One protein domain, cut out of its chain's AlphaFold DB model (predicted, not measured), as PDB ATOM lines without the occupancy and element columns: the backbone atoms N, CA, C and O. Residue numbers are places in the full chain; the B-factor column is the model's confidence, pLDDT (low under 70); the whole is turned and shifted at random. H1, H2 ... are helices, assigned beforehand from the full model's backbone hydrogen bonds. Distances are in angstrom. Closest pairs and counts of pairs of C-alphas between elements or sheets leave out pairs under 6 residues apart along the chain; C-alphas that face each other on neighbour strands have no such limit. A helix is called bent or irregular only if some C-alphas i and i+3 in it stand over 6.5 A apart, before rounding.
ATOM      1  N   GLU A  97     163.662 164.737 180.047       88.62
ATOM      2  CA  GLU A  97     164.304 164.754 181.371       88.62
ATOM      3  C   GLU A  97     164.010 163.484 182.180       88.62
ATOM      4  O   GLU A  97     164.932 162.796 182.613       88.62
ATOM      5  N   LYS A  98     162.730 163.103 182.303       90.31
ATOM      6  CA  LYS A  98     162.331 161.872 183.006       90.31
ATOM      7  C   LYS A  98     162.848 160.616 182.306       90.31
ATOM      8  O   LYS A  98     163.128 159.611 182.951       90.31
ATOM      9  N   THR A  99     162.971 160.663 180.981       91.44
ATOM     10  CA  THR A  99     163.557 159.578 180.188       91.44
ATOM     11  C   THR A  99     165.052 159.442 180.486       91.44
ATOM     12  O   THR A  99     165.524 158.324 180.679       91.44
ATOM     13  N   ILE A 100     165.787 160.554 180.585       94.06
ATOM     14  CA  ILE A 100     167.208 160.568 180.966       94.06
ATOM     15  C   ILE A 100     167.393 159.981 182.367       94.06
ATOM     16  O   ILE A 100     168.256 159.124 182.554       94.06
ATOM     17  N   GLU A 101     166.592 160.420 183.340       95.88
ATOM     18  CA  GLU A 101     166.651 159.919 184.719       95.88
ATOM     19  C   GLU A 101     166.432 158.406 184.778       95.88
ATOM     20  O   GLU A 101     167.257 157.690 185.348       95.88
ATOM     21  N   LEU A 102     165.388 157.911 184.107       94.56
ATOM     22  CA  LEU A 102     165.092 156.481 184.046       94.56
ATOM     23  C   LEU A 102     166.228 155.677 183.400       94.56
ATOM     24  O   LEU A 102     166.569 154.598 183.877       94.56
ATOM     25  N   ILE A 103     166.825 156.178 182.315       95.00
ATOM     26  CA  ILE A 103     167.938 155.484 181.652       95.00
ATOM     27  C   ILE A 103     169.164 155.436 182.569       95.00
ATOM     28  O   ILE A 103     169.793 154.385 182.668       95.00
ATOM     29  N   LYS A 104     169.489 156.527 183.275       95.69
ATOM     30  CA  LYS A 104     170.597 156.548 184.246       95.69
ATOM     31  C   LYS A 104     170.372 155.570 185.396       95.69
ATOM     32  O   LYS A 104     171.301 154.858 185.770       95.69
ATOM     33  N   GLU A 105     169.151 155.517 185.923       96.44
ATOM     34  CA  GLU A 105     168.760 154.548 186.949       96.44
ATOM     35  C   GLU A 105     168.995 153.116 186.455       96.44
ATOM     36  O   GLU A 105     169.674 152.338 187.120       96.44
ATOM     37  N   VAL A 106     168.512 152.794 185.251       96.25
ATOM     38  CA  VAL A 106     168.680 151.466 184.648       96.25
ATOM     39  C   VAL A 106     170.150 151.125 184.410       96.25
ATOM     40  O   VAL A 106     170.562 150.011 184.720       96.25
ATOM     41  N   ILE A 107     170.947 152.061 183.882       96.06
ATOM     42  CA  ILE A 107     172.390 151.869 183.664       96.06
ATOM     43  C   ILE A 107     173.081 151.521 184.985       96.06
ATOM     44  O   ILE A 107     173.849 150.562 185.035       96.06
ATOM     45  N   SER A 108     172.767 152.257 186.057       96.19
ATOM     46  CA  SER A 108     173.319 152.000 187.389       96.19
ATOM     47  C   SER A 108     172.860 150.659 187.963       96.19
ATOM     48  O   SER A 108     173.662 149.953 188.565       96.19
ATOM     49  N   GLU A 109     171.586 150.303 187.801       95.00
ATOM     50  CA  GLU A 109     171.008 149.071 188.347       95.00
ATOM     51  C   GLU A 109     171.620 147.819 187.720       95.00
ATOM     52  O   GLU A 109     171.927 146.860 188.428       95.00
ATOM     53  N   ILE A 110     171.834 147.831 186.402       94.88
ATOM     54  CA  ILE A 110     172.389 146.676 185.687       94.88
ATOM     55  C   ILE A 110     173.908 146.754 185.503       94.88
ATOM     56  O   ILE A 110     174.478 145.864 184.874       94.88
ATOM     57  N   SER A 111     174.548 147.802 186.037       94.25
ATOM     58  CA  SER A 111     175.980 148.084 185.870       94.25
ATOM     59  C   SER A 111     176.409 148.048 184.396       94.25
ATOM     60  O   SER A 111     177.376 147.383 184.034       94.25
ATOM     61  N   ALA A 112     175.640 148.711 183.526       94.44
ATOM     62  CA  ALA A 112     175.972 148.812 182.108       94.44
ATOM     63  C   ALA A 112     177.144 149.781 181.907       94.44
ATOM     64  O   ALA A 112     177.081 150.926 182.351       94.44
ATOM     65  N   GLU A 113     178.187 149.339 181.206       90.56
ATOM     66  CA  GLU A 113     179.426 150.120 181.059       90.56
ATOM     67  C   GLU A 113     179.682 150.584 179.625       90.56
ATOM     68  O   GLU A 113     180.494 151.478 179.401       90.56
ATOM     69  N   SER A 114     179.021 149.984 178.631       93.38
ATOM     70  CA  SER A 114     179.244 150.362 177.237       93.38
ATOM     71  C   SER A 114     178.050 150.081 176.330       93.38
ATOM     72  O   SER A 114     177.067 149.438 176.711       93.38
ATOM     73  N   ILE A 115     178.165 150.511 175.071       92.94
ATOM     74  CA  ILE A 115     177.190 150.247 174.003       92.94
ATOM     75  C   ILE A 115     176.868 148.746 173.857       92.94
ATOM     76  O   ILE A 115     175.773 148.411 173.402       92.94
ATOM     77  N   SER A 116     177.753 147.823 174.261       94.00
ATOM     78  CA  SER A 116     177.435 146.387 174.236       94.00
ATOM     79  C   SER A 116     176.234 146.022 175.115       94.00
ATOM     80  O   SER A 116     175.522 145.067 174.806       94.00
ATOM     81  N   ASP A 117     175.968 146.792 176.174       94.75
ATOM     82  CA  ASP A 117     174.836 146.581 177.083       94.75
ATOM     83  C   ASP A 117     173.565 147.325 176.662       94.75
ATOM     84  O   ASP A 117     172.520 147.166 177.296       94.75
ATOM     85  N   MET A 118     173.603 148.066 175.548       92.75
ATOM     86  CA  MET A 118     172.470 148.836 175.024       92.75
ATOM     87  C   MET A 118     171.185 148.012 174.944       92.75
ATOM     88  O   MET A 118     170.115 148.478 175.329       92.75
ATOM     89  N   GLY A 119     171.281 146.766 174.466       91.19
ATOM     90  CA  GLY A 119     170.124 145.878 174.362       91.19
ATOM     91  C   GLY A 119     169.459 145.630 175.717       91.19
ATOM     92  O   GLY A 119     168.238 145.725 175.825       91.19
ATOM     93  N   LYS A 120     170.258 145.388 176.764       94.38
ATOM     94  CA  LYS A 120     169.761 145.159 178.127       94.38
ATOM     95  C   LYS A 120     169.169 146.435 178.725       94.38
ATOM     96  O   LYS A 120     168.066 146.384 179.268       94.38
ATOM     97  N   VAL A 121     169.863 147.568 178.571       94.94
ATOM     98  CA  VAL A 121     169.390 148.883 179.038       94.94
ATOM     99  C   VAL A 121     168.036 149.204 178.414       94.94
ATOM    100  O   VAL A 121     167.072 149.477 179.126       94.94
ATOM    101  N   MET A 122     167.917 149.079 177.091       93.06
ATOM    102  CA  MET A 122     166.670 149.362 176.383       93.06
ATOM    103  C   MET A 122     165.536 148.422 176.803       93.06
ATOM    104  O   MET A 122     164.414 148.883 177.018       93.06
ATOM    105  N   SER A 123     165.802 147.123 176.972       91.50
ATOM    106  CA  SER A 123     164.794 146.177 177.465       91.50
ATOM    107  C   SER A 123     164.270 146.552 178.855       91.50
ATOM    108  O   SER A 123     163.055 146.565 179.064       91.50
ATOM    109  N   MET A 124     165.157 146.909 179.787       93.69
ATOM    110  CA  MET A 124     164.786 147.268 181.159       93.69
ATOM    111  C   MET A 124     164.059 148.622 181.227       93.69
ATOM    112  O   MET A 124     163.044 148.738 181.914       93.69
ATOM    113  N   VAL A 125     164.484 149.622 180.444       93.00
ATOM    114  CA  VAL A 125     163.795 150.924 180.324       93.00
ATOM    115  C   VAL A 125     162.369 150.747 179.803       93.00
ATOM    116  O   VAL A 125     161.423 151.332 180.340       93.00
ATOM    117  N   MET A 126     162.179 149.923 178.769       88.12
ATOM    118  CA  MET A 126     160.848 149.659 178.215       88.12
ATOM    119  C   MET A 126     159.943 148.939 179.220       88.12
ATOM    120  O   MET A 126     158.758 149.267 179.303       88.12
ATOM    121  N   GLN A 127     160.502 148.020 180.013       88.69
ATOM    122  CA  GLN A 127     159.780 147.337 181.086       88.69
ATOM    123  C   GLN A 127     159.372 148.311 182.202       88.69
ATOM    124  O   GLN A 127     158.189 148.391 182.528       88.69
ATOM    125  N   LYS A 128     160.313 149.094 182.746       89.44
ATOM    126  CA  LYS A 128     160.047 150.039 183.845       89.44
ATOM    127  C   LYS A 128     159.107 151.174 183.453       89.44
ATOM    128  O   LYS A 128     158.269 151.591 184.246       89.44
ATOM    129  N   SER A 129     159.214 151.665 182.221       86.81
ATOM    130  CA  SER A 129     158.333 152.731 181.734       86.81
ATOM    131  C   SER A 129     156.927 152.251 181.377       86.81
ATOM    132  O   SER A 129     156.069 153.086 181.087       86.81
ATOM    133  N   GLY A 130     156.679 150.935 181.317       79.62
ATOM    134  CA  GLY A 130     155.438 150.394 180.760       79.62
ATOM    135  C   GLY A 130     155.199 150.867 179.321       79.62
ATOM    136  O   GLY A 130     154.066 151.124 178.921       79.62
ATOM    137  N   GLY A 131     156.275 151.095 178.560       75.88
ATOM    138  CA  GLY A 131     156.208 151.612 177.196       75.88
ATOM    139  C   GLY A 131     155.797 153.085 177.061       75.88
ATOM    140  O   GLY A 131     155.426 153.482 175.952       75.88
ATOM    141  N   LYS A 132     155.875 153.884 178.134       81.94
ATOM    142  CA  LYS A 132     155.678 155.352 178.130       81.94
ATOM    143  C   LYS A 132     156.911 156.140 177.679       81.94
ATOM    144  O   LYS A 132     156.940 157.358 177.782       81.94
ATOM    145  N   VAL A 133     157.948 155.450 177.227       83.94
ATOM    146  CA  VAL A 133     159.156 156.062 176.683       83.94
ATOM    147  C   VAL A 133     159.120 155.985 175.160       83.94
ATOM    148  O   VAL A 133     158.836 154.927 174.587       83.94
ATOM    149  N   ASP A 134     159.459 157.094 174.502       82.69
ATOM    150  CA  ASP A 134     159.724 157.102 173.068       82.69
ATOM    151  C   ASP A 134     161.041 156.357 172.812       82.69
ATOM    152  O   ASP A 134     162.118 156.792 173.220       82.69
ATOM    153  N   GLY A 135     160.956 155.208 172.141       81.88
ATOM    154  CA  GLY A 135     162.115 154.345 171.910       81.88
ATOM    155  C   GLY A 135     163.203 154.980 171.039       81.88
ATOM    156  O   GLY A 135     164.363 154.592 171.156       81.88
ATOM    157  N   GLY A 136     162.865 155.952 170.185       82.50
ATOM    158  CA  GLY A 136     163.853 156.698 169.404       82.50
ATOM    159  C   GLY A 136     164.650 157.653 170.288       82.50
ATOM    160  O   GLY A 136     165.880 157.649 170.240       82.50
ATOM    161  N   ILE A 137     163.949 158.408 171.139       84.88
ATOM    162  CA  ILE A 137     164.555 159.299 172.137       84.88
ATOM    163  C   ILE A 137     165.414 158.493 173.115       84.88
ATOM    164  O   ILE A 137     166.576 158.829 173.325       84.88
ATOM    165  N   ALA A 138     164.892 157.387 173.647       89.19
ATOM    166  CA  ALA A 138     165.639 156.550 174.576       89.19
ATOM    167  C   ALA A 138     166.873 155.902 173.955       89.19
ATOM    168  O   ALA A 138     167.912 155.883 174.599       89.19
ATOM    169  N   ASN A 139     166.801 155.434 172.704       90.75
ATOM    170  CA  ASN A 139     167.975 154.895 172.017       90.75
ATOM    171  C   ASN A 139     169.057 155.972 171.835       90.75
ATOM    172  O   ASN A 139     170.229 155.717 172.096       90.75
ATOM    173  N   ARG A 140     168.670 157.194 171.437       92.69
ATOM    174  CA  ARG A 140     169.609 158.318 171.321       92.69
ATOM    175  C   ARG A 140     170.277 158.628 172.664       92.69
ATOM    176  O   ARG A 140     171.500 158.638 172.729       92.69
ATOM    177  N   ILE A 141     169.490 158.814 173.725       93.25
ATOM    178  CA  ILE A 141     169.995 159.152 175.066       93.25
ATOM    179  C   ILE A 141     170.858 158.026 175.635       93.25
ATOM    180  O   ILE A 141     171.950 158.276 176.128       93.25
ATOM    181  N   ALA A 142     170.395 156.775 175.568       93.19
ATOM    182  CA  ALA A 142     171.159 155.636 176.064       93.19
ATOM    183  C   ALA A 142     172.487 155.501 175.313       93.19
ATOM    184  O   ALA A 142     173.504 155.195 175.926       93.19
ATOM    185  N   LYS A 143     172.504 155.780 174.001       93.69
ATOM    186  CA  LYS A 143     173.739 155.812 173.213       93.69
ATOM    187  C   LYS A 143     174.681 156.915 173.672       93.69
ATOM    188  O   LYS A 143     175.862 156.643 173.797       93.69
ATOM    189  N   GLU A 144     174.169 158.113 173.935       93.19
ATOM    190  CA  GLU A 144     174.962 159.229 174.469       93.19
ATOM    191  C   GLU A 144     175.524 158.933 175.874       93.19
ATOM    192  O   GLU A 144     176.610 159.399 176.194       93.19
ATOM    193  N   LEU A 145     174.818 158.157 176.704       92.56
ATOM    194  CA  LEU A 145     175.241 157.819 178.073       92.56
ATOM    195  C   LEU A 145     176.187 156.609 178.175       92.56
ATOM    196  O   LEU A 145     176.857 156.467 179.192       92.56
ATOM    197  N   LEU A 146     176.200 155.726 177.172       90.38
ATOM    198  CA  LEU A 146     177.013 154.496 177.127       90.38
ATOM    199  C   LEU A 146     178.208 154.586 176.161       90.38
ATOM    200  O   LEU A 146     178.880 153.578 175.922       90.38
ATOM    201  N   GLN A 147     178.404 155.749 175.539       79.62
ATOM    202  CA  GLN A 147     179.560 156.076 174.703       79.62
ATOM    203  C   GLN A 147     180.707 156.617 175.548       79.62
ATOM    204  O   GLN A 147     181.856 156.267 175.201       79.62
TER     205      GLN A 147
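Overview. This is residues 97 to 147 of the 147 residues of the protein "GatB/YqeY domain-containing protein" of bacterium (UniProt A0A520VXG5). Three helices of similar size, H1, H2 and H3, cross one another in a compact cluster, their centres making a triangle, and each packs on the other two at a steep angle. H1 and H2 are joined by a tight turn, and residues 129 to 134 then lead round one end of the domain into H3. The printed part has 51 residues with three named helices, in the order H1, H2, H3, and no named strand: the class is all helix. The whole is compact, with a radius of gyration of the C-alphas of 9.3 A, and rounded, spanning 24 by 18 by 17 A.

Arrangement. Begin with H1, residues 97 to 110, which shares the greatest length of 14 residues with H2, residues 115 to 128. The two touch, H2 with residues 121 to 125 alone; look at Val 106 and Val 121, their closest C-alphas, 6.2 A apart. Their lines stand at a steep tilt of 66 degrees, opposite ways. H3, residues 135 to 145, touches H1, which meets it with residues 99 to 104 alone; the closest C-alphas are those of Ile 103 and Ala 142, 6.5 A apart. These two run the same way at a steep tilt of 62 degrees. H2 and H3 touch, closest at the C-alphas of Ile 115 and Lys 143, 6.6 A apart, and run opposite ways at a steep tilt of 47 degrees. The helix packing is mostly crossed, with no touching pair at a shallow tilt. In H1 and H3 every O i to N i+4 pair is within hydrogen-bond range; in H2 8 of 10 are.

Along the chain. Find C-alpha 97 at (164.304, 164.754, 181.371); from there H1 runs 20.3 A to C-alpha 110 at (172.389, 146.676, 185.687). H2 spans 19.8 A from C-alpha 115 to C-alpha 128 and is irregular, with C-alphas 116 and 119 7.3 A apart. H3 covers 14.9 A from C-alpha 135 to C-alpha 145 at (175.241, 157.819, 178.073).

Size, cuts and confidence. Look to Gly 130 and Gln 147, the chain's last residue, for the two C-alphas farthest apart, 25.5 A. The printed part has no cut. The link from H1 to H2 is tight, with 4 residues, and that from H2 to H3 is short, with 6. The mean pLDDT of the printed part is 90.9, and no printed residue is under 70.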